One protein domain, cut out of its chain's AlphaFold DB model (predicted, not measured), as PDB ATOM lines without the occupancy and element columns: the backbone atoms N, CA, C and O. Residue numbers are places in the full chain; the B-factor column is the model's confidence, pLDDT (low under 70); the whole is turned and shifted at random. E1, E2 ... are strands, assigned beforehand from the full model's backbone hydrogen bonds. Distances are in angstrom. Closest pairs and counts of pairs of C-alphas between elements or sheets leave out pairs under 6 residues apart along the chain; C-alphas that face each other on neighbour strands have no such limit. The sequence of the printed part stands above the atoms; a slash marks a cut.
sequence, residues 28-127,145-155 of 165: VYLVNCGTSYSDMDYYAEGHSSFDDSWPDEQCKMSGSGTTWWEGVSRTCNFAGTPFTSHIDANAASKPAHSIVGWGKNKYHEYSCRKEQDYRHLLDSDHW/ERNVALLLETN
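Overview. This is residues 28 to 127 and 145 to 155 of the 165 residues of an uncharacterized protein of Paraphaeosphaeria sporulosa (UniProt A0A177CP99). Two sheets stand face to face as a sandwich with crossed strands: a five-strand sheet, E4 to E8, curled like part of a barrel, and a smaller three-strand sheet, E1 to E3. At one side E3 comes close to E4 and at the other E1 comes close to E8, while long loops run round the outside. The printed part has 111 residues with eight named strands, E1 to E8 in chain order, and no named helix; the orders are E4 - E5 - E6 - E7 - E8 and E1 - E2 - E3, both antiparallel. The class is all strand, though under half of the residues, 47 of 111, are in named elements. The whole is compact and rounded, with a radius of gyration of the C-alphas of 12.9 A and spans of 33 by 33 by 30 A.

Along the chain. In the larger sheet, E4 is residues 73 to 78, 16.2 A long, E5 residues 81 to 87, 19.9 A, E6 residues 99 to 104, 14.6 A, E7 residues 109 to 114, 16.6 A, and E8 residues 150 to 154, 12.6 A. In the smaller sheet, E1 is residues 28 to 33, 15.3 A, E2 residues 37 to 43, 19.4 A, and E3 residues 57 to 60, 10.1 A. C-alpha 28 is at (42.725, 48.542, -10.023), C-alpha 73 at (35.692, 41.989, -21.064) and C-alpha 154 at (35.497, 53.106, -6.607).

Arrangement. The larger sheet is strongly twisted, with edge strands E4 and E8. E4 to E7 form a meander, each strand the antiparallel neighbour of the one before. Within hydrogen-bond range are N 76 and O 83 of the hairpin E4 and E5, 2.9 A; N 86 and O 102 of the hairpin E5 and E6, 2.8 A; N 110 and O 103 of the hairpin E6 and E7, 2.8 A; and N 113 and O 151 of E7 and E8, 2.8 A. E1, E2 and E3 form a second meander, with N 31 and O 39 of E1 and E2 2.9 A apart and N 40 and O 59 of E2 and E3 2.8 A apart. The strands of the two sheets stand at 58 degrees. The closest C-alphas of E3 and E4 are those of Cys 59 and Cys 76, 5.9 A; those of E1 and E8 are Val 28 and Leu 152, 5.2 A. E2 and E6 are apart.

Size, cuts and confidence. The two C-alphas farthest apart, those of Gly 80 and Pro 95, are 34.5 A apart. Residues 128 to 144 are not printed, and C-alphas 127 and 145 are 21.6 A apart across this cut, in the link E7 to E8. The links E2 to E3, E3 to E4 and E5 to E6 are long. The mean pLDDT of the printed part is 70.6; 30 residues are under 70, among them 115 to 127 and 145 to 155, and E8 has a mean of 38.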
ATOM      1  N   VAL A  28      42.137  49.608  -9.197       82.00
ATOM      2  CA  VAL A  28      42.725  48.542 -10.023       82.00
ATOM      3  C   VAL A  28      43.304  49.158 -11.289       82.00
ATOM      4  O   VAL A  28      42.608  49.902 -11.979       82.00
ATOM      5  N   TYR A  29      44.542  48.808 -11.624       82.62
ATOM      6  CA  TYR A  29      45.167  49.163 -12.891       82.62
ATOM      7  C   TYR A  29      45.171  47.980 -13.849       82.62
ATOM      8  O   TYR A  29      45.430  46.845 -13.456       82.62
ATOM      9  N   LEU A  30      44.894  48.253 -15.123       80.56
ATOM     10  CA  LEU A  30      45.077  47.299 -16.216       80.56
ATOM     11  C   LEU A  30      46.403  47.619 -16.903       80.56
ATOM     12  O   LEU A  30      46.574  48.733 -17.396       80.56
ATOM     13  N   VAL A  31      47.340  46.672 -16.908       77.12
ATOM     14  CA  VAL A  31      48.736  46.944 -17.271       77.12
ATOM     15  C   VAL A  31      49.189  46.028 -18.402       77.12
ATOM     16  O   VAL A  31      48.918  44.827 -18.401       77.12
ATOM     17  N   ASN A  32      49.899  46.600 -19.376       76.19
ATOM     18  CA  ASN A  32      50.695  45.862 -20.354       76.19
ATOM     19  C   ASN A  32      52.174  46.050 -20.020       76.19
ATOM     20  O   ASN A  32      52.659  47.175 -19.947       76.19
ATOM     21  N   CYS A  33      52.882  44.944 -19.823       70.88
ATOM     22  CA  CYS A  33      54.279  44.927 -19.413       70.88
ATOM     23  C   CYS A  33      55.159  44.593 -20.619       70.88
ATOM     24  O   CYS A  33      55.404  43.418 -20.933       70.88
ATOM     25  N   GLY A  34      55.563  45.641 -21.342       69.69
ATOM     26  CA  GLY A  34      56.291  45.514 -22.601       69.69
ATOM     27  C   GLY A  34      55.483  44.707 -23.618       69.69
ATOM     28  O   GLY A  34      54.311  44.981 -23.851       69.69
ATOM     29  N   THR A  35      56.095  43.679 -24.209       68.38
ATOM     30  CA  THR A  35      55.422  42.708 -25.096       68.38
ATOM     31  C   THR A  35      55.195  41.350 -24.428       68.38
ATOM     32  O   THR A  35      54.732  40.404 -25.069       68.38
ATOM     33  N   SER A  36      55.528  41.237 -23.141       71.94
ATOM     34  CA  SER A  36      55.747  39.952 -22.477       71.94
ATOM     35  C   SER A  36      54.497  39.410 -21.794       71.94
ATOM     36  O   SER A  36      54.211  38.215 -21.897       71.94
ATOM     37  N   TYR A  37      53.764  40.266 -21.084       76.19
ATOM     38  CA  TYR A  37      52.587  39.873 -20.310       76.19
ATOM     39  C   TYR A  37      51.699  41.079 -19.988       76.19
ATOM     40  O   TYR A  37      52.065  42.227 -20.241       76.19
ATOM     41  N   SER A  38      50.532  40.800 -19.419       79.75
ATOM     42  CA  SER A  38      49.599  41.805 -18.919       79.75
ATOM     43  C   SER A  38      49.046  41.377 -17.582       79.75
ATOM     44  O   SER A  38      48.698  40.207 -17.430       79.75
ATOM     45  N   ASP A  39      48.879  42.329 -16.677       84.31
ATOM     46  CA  ASP A  39      48.413  42.080 -15.318       84.31
ATOM     47  C   ASP A  39      47.280  43.053 -14.954       84.31
ATOM     48  O   ASP A  39      47.070  44.087 -15.600       84.31
ATOM     49  N   MET A  40      46.516  42.681 -13.931       87.25
ATOM     50  CA  MET A  40      45.661  43.588 -13.180       87.25
ATOM     51  C   MET A  40      46.296  43.809 -11.806       87.25
ATOM     52  O   MET A  40      46.481  42.841 -11.066       87.25
ATOM     53  N   ASP A  41      46.593  45.059 -11.468       86.50
ATOM     54  CA  ASP A  41      47.265  45.438 -10.222       86.50
ATOM     55  C   ASP A  41      46.271  46.134  -9.290       86.50
ATOM     56  O   ASP A  41      45.705  47.170  -9.638       86.50
ATOM     57  N   TYR A  42      46.034  45.552  -8.118       84.50
ATOM     58  CA  TYR A  42      45.089  46.040  -7.120       84.50
ATOM     59  C   TYR A  42      45.806  46.791  -5.997       84.50
ATOM     60  O   TYR A  42      46.795  46.307  -5.448       84.50
ATOM     61  N   TYR A  43      45.251  47.946  -5.637       81.62
ATOM     62  CA  TYR A  43      45.652  48.757  -4.495       81.62
ATOM     63  C   TYR A  43      44.435  49.001  -3.606       81.62
ATOM     64  O   TYR A  43      43.397  49.496  -4.064       81.62
ATOM     65  N   ALA A  44      44.576  48.666  -2.330       83.88
ATOM     66  CA  ALA A  44      43.581  48.952  -1.313       83.88
ATOM     67  C   ALA A  44      43.429  50.467  -1.099       83.88
ATOM     68  O   ALA A  44      44.269  51.277  -1.496       83.88
ATOM     69  N   GLU A  45      42.342  50.870  -0.443       77.81
ATOM     70  CA  GLU A  45      42.144  52.270  -0.069       77.81
ATOM     71  C   GLU A  45      43.327  52.800   0.763       77.81
ATOM     72  O   GLU A  45      43.770  52.176   1.726       77.81
ATOM     73  N   GLY A  46      43.826  53.979   0.389       73.94
ATOM     74  CA  GLY A  46      45.002  54.603   0.988       73.94
ATOM     75  C   GLY A  46      46.334  54.141   0.391       73.94
ATOM     76  O   GLY A  46      47.357  54.743   0.715       73.94
ATOM     77  N   HIS A  47      46.338  53.131  -0.483       78.00
ATOM     78  CA  HIS A  47      47.522  52.669  -1.206       78.00
ATOM     79  C   HIS A  47      47.484  53.140  -2.665       78.00
ATOM     80  O   HIS A  47      46.430  53.449  -3.219       78.00
ATOM     81  N   SER A  48      48.652  53.239  -3.297       74.38
ATOM     82  CA  SER A  48      48.764  53.731  -4.672       74.38
ATOM     83  C   SER A  48      50.083  53.332  -5.303       74.38
ATOM     84  O   SER A  48      51.072  53.214  -4.591       74.38
ATOM     85  N   SER A  49      50.147  53.291  -6.629       70.38
ATOM     86  CA  SER A  49      51.397  53.089  -7.373       70.38
ATOM     87  C   SER A  49      52.391  54.262  -7.291       70.38
ATOM     88  O   SER A  49      53.484  54.169  -7.846       70.38
ATOM     89  N   PHE A  50      52.043  55.374  -6.629       69.44
ATOM     90  CA  PHE A  50      52.984  56.473  -6.406       69.44
ATOM     91  C   PHE A  50      54.186  56.018  -5.570       69.44
ATOM     92  O   PHE A  50      54.081  55.103  -4.753       69.44
ATOM     93  N   ASP A  51      55.322  56.683  -5.783       70.06
ATOM     94  CA  ASP A  51      56.593  56.402  -5.106       70.06
ATOM     95  C   ASP A  51      57.056  54.944  -5.236       70.06
ATOM     96  O   ASP A  51      57.638  54.380  -4.306       70.06
ATOM     97  N   ASP A  52      56.801  54.333  -6.398       63.41
ATOM     98  CA  ASP A  52      57.283  52.993  -6.737       63.41
ATOM     99  C   ASP A  52      56.764  51.894  -5.789       63.41
ATOM    100  O   ASP A  52      57.413  50.862  -5.575       63.41
ATOM    101  N   SER A  53      55.592  52.117  -5.186       72.12
ATOM    102  CA  SER A  53      54.994  51.162  -4.257       72.12
ATOM    103  C   SER A  53      54.392  49.957  -4.994       72.12
ATOM    104  O   SER A  53      53.843  50.079  -6.089       72.12
ATOM    105  N   TRP A  54      54.531  48.770  -4.395       77.56
ATOM    106  CA  TRP A  54      54.007  47.525  -4.962       77.56
ATOM    107  C   TRP A  54      52.486  47.426  -4.783       77.56
ATOM    108  O   TRP A  54      51.979  47.863  -3.747       77.56
ATOM    109  N   PRO A  55      51.765  46.793  -5.731       83.00
ATOM    110  CA  PRO A  55      50.355  46.483  -5.543       83.00
ATOM    111  C   PRO A  55      50.149  45.539  -4.358       83.00
ATOM    112  O   PRO A  55      50.966  44.650  -4.102       83.00
ATOM    113  N   ASP A  56      49.016  45.704  -3.678       85.69
ATOM    114  CA  ASP A  56      48.585  44.809  -2.603       85.69
ATOM    115  C   ASP A  56      48.320  43.402  -3.139       85.69
ATOM    116  O   ASP A  56      48.693  42.405  -2.517       85.69
ATOM    117  N   GLU A  57      47.712  43.320  -4.325       88.31
ATOM    118  CA  GLU A  57      47.559  42.074  -5.064       88.31
ATOM    119  C   GLU A  57      47.791  42.281  -6.561       88.31
ATOM    120  O   GLU A  57      47.383  43.279  -7.149       88.31
ATOM    121  N   GLN A  58      48.396  41.285  -7.202       89.25
ATOM    122  CA  GLN A  58      48.593  41.251  -8.645       89.25
ATOM    123  C   GLN A  58      47.941  39.998  -9.215       89.25
ATOM    124  O   GLN A  58      48.148  38.888  -8.718       89.25
ATOM    125  N   CYS A  59      47.189  40.169 -10.296       87.88
ATOM    126  CA  CYS A  59      46.624  39.062 -11.040       87.88
ATOM    127  C   CYS A  59      47.132  39.056 -12.475       87.88
ATOM    128  O   CYS A  59      46.837  39.956 -13.260       87.88
ATOM    129  N   LYS A  60      47.865  37.999 -12.827       88.50
ATOM    130  CA  LYS A  60      48.420  37.850 -14.169       88.50
ATOM    131  C   LYS A  60      47.388  37.340 -15.151       88.50
ATOM    132  O   LYS A  60      46.747  36.314 -14.906       88.50
ATOM    133  N   MET A  61      47.257  38.021 -16.285       86.00
ATOM    134  CA  MET A  61      46.390  37.554 -17.359       86.00
ATOM    135  C   MET A  61      46.941  36.246 -17.925       86.00
ATOM    136  O   MET A  61      48.133  36.102 -18.194       86.00
ATOM    137  N   SER A  62      46.060  35.268 -18.117       79.88
ATOM    138  CA  SER A  62      46.442  33.996 -18.716       79.88
ATOM    139  C   SER A  62      46.710  34.164 -20.215       79.88
ATOM    140  O   SER A  62      45.888  34.699 -20.957       79.88
ATOM    141  N   GLY A  63      47.868  33.683 -20.670       74.50
ATOM    142  CA  GLY A  63      48.270  33.725 -22.076       74.50
ATOM    143  C   GLY A  63      49.758  34.008 -22.260       74.50
ATOM    144  O   GLY A  63      50.490  34.220 -21.297       74.50
ATOM    145  N   SER A  64      50.207  33.985 -23.514       67.69
ATOM    146  CA  SER A  64      51.529  34.479 -23.906       67.69
ATOM    147  C   SER A  64      51.400  35.901 -24.448       67.69
ATOM    148  O   SER A  64      50.618  36.116 -25.375       67.69
ATOM    149  N   GLY A  65      52.201  36.834 -23.934       74.81
ATOM    150  CA  GLY A  65      52.250  38.209 -24.425       74.81
ATOM    151  C   GLY A  65      51.204  39.134 -23.804       74.81
ATOM    152  O   GLY A  65      50.536  38.801 -22.825       74.81
ATOM    153  N   THR A  66      51.074  40.322 -24.388       77.88
ATOM    154  CA  THR A  66      50.143  41.351 -23.915       77.88
ATOM    155  C   THR A  66      48.699  41.104 -24.337       77.88
ATOM    156  O   THR A  66      48.406  40.648 -25.443       77.88
ATOM    157  N   THR A  67      47.781  41.521 -23.478       78.25
ATOM    158  CA  THR A  67      46.345  41.549 -23.700       78.25
ATOM    159  C   THR A  67      45.917  42.824 -24.416       78.25
ATOM    160  O   THR A  67      46.323  43.941 -24.093       78.25
ATOM    161  N   TRP A  68      45.010  42.644 -25.374       81.62
ATOM    162  CA  TRP A  68      44.179  43.726 -25.878       81.62
ATOM    163  C   TRP A  68      43.017  43.980 -24.907       81.62
ATOM    164  O   TRP A  68      42.187  43.082 -24.688       81.62
ATOM    165  N   TRP A  69      42.995  45.178 -24.315       78.88
ATOM    166  CA  TRP A  69      42.039  45.583 -23.279       78.88
ATOM    167  C   TRP A  69      40.731  46.150 -23.839       78.88
ATOM    168  O   TRP A  69      39.669  45.894 -23.279       78.88
ATOM    169  N   GLU A  70      40.789  46.898 -24.941       81.25
ATOM    170  CA  GLU A  70      39.628  47.608 -25.492       81.25
ATOM    171  C   GLU A  70      38.626  46.674 -26.184       81.25
ATOM    172  O   GLU A  70      38.986  45.728 -26.882       81.25
ATOM    173  N   GLY A  71      37.337  46.966 -26.031       79.19
ATOM    174  CA  GLY A  71      36.231  46.262 -26.679       79.19
ATOM    175  C   GLY A  71      35.975  44.846 -26.161       79.19
ATOM    176  O   GLY A  71      35.109  44.157 -26.698       79.19
ATOM    177  N   VAL A  72      36.698  44.396 -25.133       82.12
ATOM    178  CA  VAL A  72      36.615  43.029 -24.608       82.12
ATOM    179  C   VAL A  72      36.527  43.066 -23.086       82.12
ATOM    180  O   VAL A  72      37.227  43.828 -22.427       82.12
ATOM    181  N   SER A  73      35.673  42.217 -22.509       91.00
ATOM    182  CA  SER A  73      35.692  41.989 -21.064       91.00
ATOM    183  C   SER A  73      36.777  40.985 -20.685       91.00
ATOM    184  O   SER A  73      36.900  39.928 -21.308       91.00
ATOM    185  N   ARG A  74      37.548  41.294 -19.643       89.19
ATOM    186  CA  ARG A  74      38.628  40.449 -19.126       89.19
ATOM    187  C   ARG A  74      38.368  40.122 -17.670       89.19
ATOM    188  O   ARG A  74      37.927  40.985 -16.924       89.19
ATOM    189  N   THR A  75      38.656  38.889 -17.269       93.25
ATOM    190  CA  THR A  75      38.489  38.447 -15.883       93.25
ATOM    191  C   THR A  75      39.804  37.909 -15.347       93.25
ATOM    192  O   THR A  75      40.454  37.106 -16.014       93.25
ATOM    193  N   CYS A  76      40.153  38.330 -14.137       88.75
ATOM    194  CA  CYS A  76      41.298  37.846 -13.377       88.75
ATOM    195  C   CYS A  76      40.875  37.613 -11.913       88.75
ATOM    196  O   CYS A  76      39.907  38.212 -11.451       88.75
ATOM    197  N   ASN A  77      41.531  36.702 -11.191       93.50
ATOM    198  CA  ASN A  77      41.200  36.383  -9.798       93.50
ATOM    199  C   ASN A  77      42.212  36.988  -8.815       93.50
ATOM    200  O   ASN A  77      43.371  36.584  -8.814       93.50
ATOM    201  N   PHE A  78      41.734  37.849  -7.919       87.75
ATOM    202  CA  PHE A  78      42.472  38.354  -6.754       87.75
ATOM    203  C   PHE A  78      42.110  37.515  -5.530       87.75
ATOM    204  O   PHE A  78      40.930  37.430  -5.185       87.75
ATOM    205  N   ALA A  79      43.077  36.801  -4.951       87.69
ATOM    206  CA  ALA A  79      42.879  35.874  -3.828       87.69
ATOM    207  C   ALA A  79      41.612  34.979  -3.928       87.69
ATOM    208  O   ALA A  79      40.915  34.722  -2.945       87.69
ATOM    209  N   GLY A  80      41.275  34.503  -5.134       87.94
ATOM    210  CA  GLY A  80      40.087  33.667  -5.383       87.94
ATOM    211  C   GLY A  80      38.764  34.428  -5.570       87.94
ATOM    212  O   GLY A  80      37.717  33.804  -5.743       87.94
ATOM    213  N   THR A  81      38.790  35.758  -5.578       90.56
ATOM    214  CA  THR A  81      37.666  36.612  -5.968       90.56
ATOM    215  C   THR A  81      37.824  37.046  -7.427       90.56
ATOM    216  O   THR A  81      38.792  37.736  -7.753       90.56
ATOM    217  N   PRO A  82      36.879  36.694  -8.319       93.12
ATOM    218  CA  PRO A  82      36.931  37.135  -9.703       93.12
ATOM    219  C   PRO A  82      36.643  38.631  -9.796       93.12
ATOM    220  O   PRO A  82      35.630  39.125  -9.290       93.12
ATOM    221  N   PHE A  83      37.522  39.324 -10.502       89.81
ATOM    222  CA  PHE A  83      37.361  40.695 -10.940       89.81
ATOM    223  C   PHE A  83      37.239  40.719 -12.459       89.81
ATOM    224  O   PHE A  83      38.078  40.161 -13.164       89.81
ATOM    225  N   THR A  84      36.189  41.358 -12.963       91.75
ATOM    226  CA  THR A  84      35.933  41.504 -14.396       91.75
ATOM    227  C   THR A  84      36.005  42.969 -14.783       91.75
ATOM    228  O   THR A  84      35.226  43.768 -14.267       91.75
ATOM    229  N   SER A  85      36.875  43.300 -15.731       84.50
ATOM    230  CA  SER A  85      36.959  44.611 -16.370       84.50
ATOM    231  C   SER A  85      36.355  44.596 -17.771       84.50
ATOM    232  O   SER A  85      36.255  43.552 -18.419       84.50
ATOM    233  N   HIS A  86      35.936  45.764 -18.244       86.00
ATOM    234  CA  HIS A  86      35.552  46.027 -19.622       86.00
ATOM    235  C   HIS A  86      35.964  47.443 -19.988       86.00
ATOM    236  O   HIS A  86      35.592  48.391 -19.295       86.00
ATOM    237  N   ILE A  87      36.691  47.571 -21.090       82.12
ATOM    238  CA  ILE A  87      37.109  48.855 -21.636       82.12
ATOM    239  C   ILE A  87      36.391  49.051 -22.959       82.12
ATOM    240  O   ILE A  87      36.362  48.140 -23.785       82.12
ATOM    241  N   ASP A  88      35.811  50.223 -23.172       82.94
ATOM    242  CA  ASP A  88      35.097  50.537 -24.400       82.94
ATOM    243  C   ASP A  88      36.056  50.472 -25.600       82.94
ATOM    244  O   ASP A  88      37.215  50.877 -25.524       82.94
ATOM    245  N   ALA A  89      35.567  49.993 -26.745       81.00
ATOM    246  CA  ALA A  89      36.380  49.762 -27.946       81.00
ATOM    247  C   ALA A  89      37.049  51.021 -28.537       81.00
ATOM    248  O   ALA A  89      37.852  50.917 -29.455       81.00
ATOM    249  N   ASN A  90      36.675  52.212 -28.073       78.06
ATOM    250  CA  ASN A  90      37.212  53.488 -28.533       78.06
ATOM    251  C   ASN A  90      37.815  54.316 -27.390       78.06
ATOM    252  O   ASN A  90      37.918  55.538 -27.531       78.06
ATOM    253  N   ALA A  91      38.191  53.684 -26.274       72.50
ATOM    254  CA  ALA A  91      38.728  54.358 -25.095       72.50
ATOM    255  C   ALA A  91      39.947  55.238 -25.425       72.50
ATOM    256  O   ALA A  91      39.987  56.397 -25.011       72.50
ATOM    257  N   ALA A  92      40.871  54.763 -26.265       70.81
ATOM    258  CA  ALA A  92      42.055  55.495 -26.709       70.81
ATOM    259  C   ALA A  92      41.713  56.829 -27.387       70.81
ATOM    260  O   ALA A  92      42.416  57.818 -27.196       70.81
ATOM    261  N   SER A  93      40.591  56.904 -28.105       76.88
ATOM    262  CA  SER A  93      40.156  58.132 -28.785       76.88
ATOM    263  C   SER A  93      39.519  59.172 -27.853       76.88
ATOM    264  O   SER A  93      39.276  60.308 -28.263       76.88
ATOM    265  N   LYS A  94      39.200  58.803 -26.606       74.00
ATOM    266  CA  LYS A  94      38.510  59.692 -25.665       74.00
ATOM    267  C   LYS A  94      39.466  60.725 -25.057       74.00
ATOM    268  O   LYS A  94      40.667  60.464 -24.948       74.00
ATOM    269  N   PRO A  95      38.960  61.889 -24.617       75.69
ATOM    270  CA  PRO A  95      39.735  62.817 -23.798       75.69
ATOM    271  C   PRO A  95      40.217  62.153 -22.503       75.69
ATOM    272  O   PRO A  95      39.541  61.264 -21.977       75.69
ATOM    273  N   ALA A  96      41.341  62.617 -21.962       70.56
ATOM    274  CA  ALA A  96      41.785  62.214 -20.631       70.56
ATOM    275  C   ALA A  96      40.691  62.460 -19.572       70.56
ATOM    276  O   ALA A  96      39.834  63.331 -19.739       70.56
ATOM    277  N   HIS A  97      40.706  61.663 -18.506       68.06
ATOM    278  CA  HIS A  97      39.750  61.631 -17.388       68.06
ATOM    279  C   HIS A  97      38.319  61.197 -17.739       68.06
ATOM    280  O   HIS A  97      37.463  61.069 -16.852       68.06
ATOM    281  N   SER A  98      38.045  60.925 -19.019       74.81
ATOM    282  CA  SER A  98      36.760  60.379 -19.461       74.81
ATOM    283  C   SER A  98      36.537  58.994 -18.870       74.81
ATOM    284  O   SER A  98      37.472  58.200 -18.779       74.81
ATOM    285  N   ILE A  99      35.287  58.687 -18.524       78.31
ATOM    286  CA  ILE A  99      34.887  57.312 -18.221       78.31
ATOM    287  C   ILE A  99      34.862  56.538 -19.539       78.31
ATOM    288  O   ILE A  99      34.228  56.976 -20.499       78.31
ATOM    289  N   VAL A 100      35.574  55.418 -19.578       79.19
ATOM    290  CA  VAL A 100      35.824  54.611 -20.782       79.19
ATOM    291  C   VAL A 100      35.587  53.120 -20.553       79.19
ATOM    292  O   VAL A 100      36.102  52.283 -21.287       79.19
ATOM    293  N   GLY A 101      34.864  52.774 -19.492       81.12
ATOM    294  CA  GLY A 101      34.585  51.390 -19.150       81.12
ATOM    295  C   GLY A 101      34.224  51.215 -17.684       81.12
ATOM    296  O   GLY A 101      33.890  52.171 -16.975       81.12
ATOM    297  N   TRP A 102      34.340  49.981 -17.216       82.00
ATOM    298  CA  TRP A 102      34.004  49.599 -15.853       82.00
ATOM    299  C   TRP A 102      34.795  48.375 -15.399       82.00
ATOM    300  O   TRP A 102      35.342  47.617 -16.199       82.00
ATOM    301  N   GLY A 103      34.813  48.164 -14.089       82.44
ATOM    302  CA  GLY A 103      35.287  46.939 -13.461       82.44
ATOM    303  C   GLY A 103      34.341  46.524 -12.350       82.44
ATOM    304  O   GLY A 103      33.617  47.357 -11.810       82.44
ATOM    305  N   LYS A 104      34.294  45.238 -12.021       82.06
ATOM    306  CA  LYS A 104      33.473  44.752 -10.912       82.06
ATOM    307  C   LYS A 104      33.975  43.441 -10.345       82.06
ATOM    308  O   LYS A 104      34.467  42.580 -11.074       82.06
ATOM    309  N   ASN A 105      33.735  43.257  -9.058       83.50
ATOM    310  CA  ASN A 105      33.742  41.958  -8.399       83.50
ATOM    311  C   ASN A 105      32.399  41.775  -7.661       83.50
ATOM    312  O   ASN A 105      31.426  42.476  -7.936       83.50
ATOM    313  N   LYS A 106      32.312  40.814  -6.738       85.50
ATOM    314  CA  LYS A 106      31.085  40.575  -5.955       85.50
ATOM    315  C   LYS A 106      30.815  41.617  -4.852       85.50
ATOM    316  O   LYS A 106      29.756  41.561  -4.236       85.50
ATOM    317  N   TYR A 107      31.766  42.509  -4.578       81.62
ATOM    318  CA  TYR A 107      31.727  43.498  -3.496       81.62
ATOM    319  C   TYR A 107      31.580  44.936  -4.012       81.62
ATOM    320  O   TYR A 107      30.888  45.742  -3.394       81.62
ATOM    321  N   HIS A 108      32.210  45.248  -5.146       74.62
ATOM    322  CA  HIS A 108      32.402  46.605  -5.640       74.62
ATOM    323  C   HIS A 108      32.203  46.700  -7.157       74.62
ATOM    324  O   HIS A 108      32.492  45.765  -7.912       74.62
ATOM    325  N   GLU A 109      31.753  47.878  -7.588       76.50
ATOM    326  CA  GLU A 109      31.752  48.327  -8.978       76.50
ATOM    327  C   GLU A 109      32.642  49.567  -9.105       76.50
ATOM    328  O   GLU A 109      32.573  50.494  -8.289       76.50
ATOM    329  N   TYR A 110      33.444  49.585 -10.160       77.62
ATOM    330  CA  TYR A 110      34.479  50.572 -10.419       77.62
ATOM    331  C   TYR A 110      34.194  51.272 -11.742       77.62
ATOM    332  O   TYR A 110      33.796  50.634 -12.724       77.62
ATOM    333  N   SER A 111      34.434  52.580 -11.782       76.69
ATOM    334  CA  SER A 111      34.394  53.347 -13.027       76.69
ATOM    335  C   SER A 111      35.792  53.402 -13.617       76.69
ATOM    336  O   SER A 111      36.717  53.839 -12.946       76.69
ATOM    337  N   CYS A 112      35.939  52.995 -14.874       74.75
ATOM    338  CA  CYS A 112      37.222  53.029 -15.561       74.75
ATOM    339  C   CYS A 112      37.442  54.397 -16.201       74.75
ATOM    340  O   CYS A 112      36.642  54.799 -17.048       74.75
ATOM    341  N   ARG A 113      38.525  55.096 -15.858       73.06
ATOM    342  CA  ARG A 113      38.893  56.382 -16.460       73.06
ATOM    343  C   ARG A 113      40.150  56.268 -17.305       73.06
ATOM    344  O   ARG A 113      41.082  55.551 -16.950       73.06
ATOM    345  N   LYS A 114      40.176  57.007 -18.415       71.12
ATOM    346  CA  LYS A 114      41.391  57.202 -19.208       71.12
ATOM    347  C   LYS A 114      42.339  58.132 -18.454       71.12
ATOM    348  O   LYS A 114      41.969  59.278 -18.220       71.12
ATOM    349  N   GLU A 115      43.541  57.679 -18.128       68.00
ATOM    350  CA  GLU A 115      44.547  58.529 -17.484       68.00
ATOM    351  C   GLU A 115      45.220  59.487 -18.493       68.00
ATOM    352  O   GLU A 115      45.269  59.205 -19.695       68.00
ATOM    353  N   GLN A 116      45.689  60.652 -18.025       52.34
ATOM    354  CA  GLN A 116      46.350  61.667 -18.859       52.34
ATOM    355  C   GLN A 116      47.858  61.438 -19.010       52.34
ATOM    356  O   GLN A 116      48.432  61.844 -20.020       52.34
ATOM    357  N   ASP A 117      48.498  60.825 -18.015       48.12
ATOM    358  CA  ASP A 117      49.952  60.695 -17.951       48.12
ATOM    359  C   ASP A 117      50.354  59.219 -17.830       48.12
ATOM    360  O   ASP A 117      50.231  58.591 -16.779       48.12
ATOM    361  N   TYR A 118      50.850  58.658 -18.936       42.84
ATOM    362  CA  TYR A 118      51.347  57.280 -19.026       42.84
ATOM    363  C   TYR A 118      52.536  57.002 -18.082       42.84
ATOM    364  O   TYR A 118      52.870  55.842 -17.843       42.84
ATOM    365  N   ARG A 119      53.175  58.052 -17.536       33.72
ATOM    366  CA  ARG A 119      54.381  57.964 -16.693       33.72
ATOM    367  C   ARG A 119      54.174  57.312 -15.332       33.72
ATOM    368  O   ARG A 119      55.154  56.915 -14.719       33.72
ATOM    369  N   HIS A 120      52.940  57.175 -14.862       34.31
ATOM    370  CA  HIS A 120      52.683  56.560 -13.556       34.31
ATOM    371  C   HIS A 120      52.406  55.056 -13.624       34.31
ATOM    372  O   HIS A 120      52.128  54.445 -12.594       34.31
ATOM    373  N   LEU A 121      52.423  54.463 -14.826       35.62
ATOM    374  CA  LEU A 121      51.802  53.156 -15.051       35.62
ATOM    375  C   LEU A 121      52.645  52.158 -15.849       35.62
ATOM    376  O   LEU A 121      52.203  51.037 -16.086       35.62
ATOM    377  N   LEU A 122      53.851  52.533 -16.273       27.22
ATOM    378  CA  LEU A 122      54.682  51.690 -17.126       27.22
ATOM    379  C   LEU A 122      56.151  51.943 -16.839       27.22
ATOM    380  O   LEU A 122      56.811  52.702 -17.542       27.22
ATOM    381  N   ASP A 123      56.678  51.235 -15.860       28.62
ATOM    382  CA  ASP A 123      57.962  50.608 -16.112       28.62
ATOM    383  C   ASP A 123      58.027  49.304 -15.325       28.62
ATOM    384  O   ASP A 123      58.701  49.174 -14.309       28.62
ATOM    385  N   SER A 124      57.245  48.313 -15.768       33.53
ATOM    386  CA  SER A 124      57.370  46.965 -15.224       33.53
ATOM    387  C   SER A 124      58.684  46.276 -15.626       33.53
ATOM    388  O   SER A 124      59.072  45.283 -15.004       33.53
ATOM    389  N   ASP A 125      59.401  46.843 -16.603       32.03
ATOM    390  CA  ASP A 125      60.742  46.429 -17.012       32.03
ATOM    391  C   ASP A 125      61.847  47.137 -16.184       32.03
ATOM    392  O   ASP A 125      62.956  46.605 -16.075       32.03
ATOM    393  N   HIS A 126      61.531  48.225 -15.461       31.00
ATOM    394  CA  HIS A 126      62.396  48.846 -14.437       31.00
ATOM    395  C   HIS A 126      62.726  47.890 -13.293       31.00
ATOM    396  O   HIS A 126      63.777  47.991 -12.656       31.00
ATOM    397  N   TRP A 127      61.817  46.960 -12.986       33.09
ATOM    398  CA  TRP A 127      61.863  46.219 -11.725       33.09
ATOM    399  C   TRP A 127      62.909  45.102 -11.679       33.09
ATOM    400  O   TRP A 127      63.070  44.478 -10.626       33.09
ATOM    401  N   GLU A 145      51.311  53.361 -29.290       31.41
ATOM    402  CA  GLU A 145      50.400  53.936 -28.283       31.41
ATOM    403  C   GLU A 145      49.414  52.897 -27.693       31.41
ATOM    404  O   GLU A 145      48.196  53.036 -27.822       31.41
ATOM    405  N   ARG A 146      49.888  51.812 -27.063       32.09
ATOM    406  CA  ARG A 146      49.004  50.709 -26.602       32.09
ATOM    407  C   ARG A 146      49.060  50.376 -25.118       32.09
ATOM    408  O   ARG A 146      48.567  49.333 -24.683       32.09
ATOM    409  N   ASN A 147      49.588  51.291 -24.322       30.30
ATOM    410  CA  ASN A 147      49.642  51.126 -22.883       30.30
ATOM    411  C   ASN A 147      48.465  51.836 -22.215       30.30
ATOM    412  O   ASN A 147      48.603  52.924 -21.668       30.30
ATOM    413  N   VAL A 148      47.270  51.257 -22.320       32.31
ATOM    414  CA  VAL A 148      46.075  51.846 -21.710       32.31
ATOM    415  C   VAL A 148      46.085  51.531 -20.224       32.31
ATOM    416  O   VAL A 148      45.590  50.499 -19.789       32.31
ATOM    417  N   ALA A 149      46.678  52.429 -19.459       36.56
ATOM    418  CA  ALA A 149      46.616  52.366 -18.027       36.56
ATOM    419  C   ALA A 149      45.341  53.067 -17.561       36.56
ATOM    420  O   ALA A 149      45.065  54.224 -17.893       36.56
ATOM    421  N   LEU A 150      44.495  52.288 -16.908       44.88
ATOM    422  CA  LEU A 150      43.105  52.632 -16.694       44.88
ATOM    423  C   LEU A 150      42.805  52.618 -15.214       44.88
ATOM    424  O   LEU A 150      42.914  51.583 -14.565       44.88
ATOM    425  N   LEU A 151      42.443  53.791 -14.711       44.53
ATOM    426  CA  LEU A 151      42.130  54.011 -13.316       44.53
ATOM    427  C   LEU A 151      40.703  53.527 -13.065       44.53
ATOM    428  O   LEU A 151      39.736  54.146 -13.512       44.53
ATOM    429  N   LEU A 152      40.564  52.391 -12.390       41.31
ATOM    430  CA  LEU A 152      39.279  51.907 -11.907       41.31
ATOM    431  C   LEU A 152      39.064  52.464 -10.502       41.31
ATOM    432  O   LEU A 152      39.447  51.831  -9.527       41.31
ATOM    433  N   GLU A 153      38.471  53.654 -10.403       34.75
ATOM    434  CA  GLU A 153      38.135  54.250  -9.106       34.75
ATOM    435  C   GLU A 153      36.808  53.682  -8.595       34.75
ATOM    436  O   GLU A 153      35.809  53.597  -9.328       34.75
ATOM    437  N   THR A 154      36.762  53.346  -7.308       26.39
ATOM    438  CA  THR A 154      35.497  53.106  -6.607       26.39
ATOM    439  C   THR A 154      34.616  54.361  -6.627       26.39
ATOM    440  O   THR A 154      35.073  55.496  -6.491       26.39
ATOM    441  N   ASN A 155      33.301  54.176  -6.777       29.27
ATOM    442  CA  ASN A 155      32.297  55.252  -6.809       29.27
ATOM    443  C   ASN A 155      32.078  55.954  -5.441       29.27
ATOM    444  O   ASN A 155      30.940  56.246  -5.067       29.27
TER     445      ASN A 155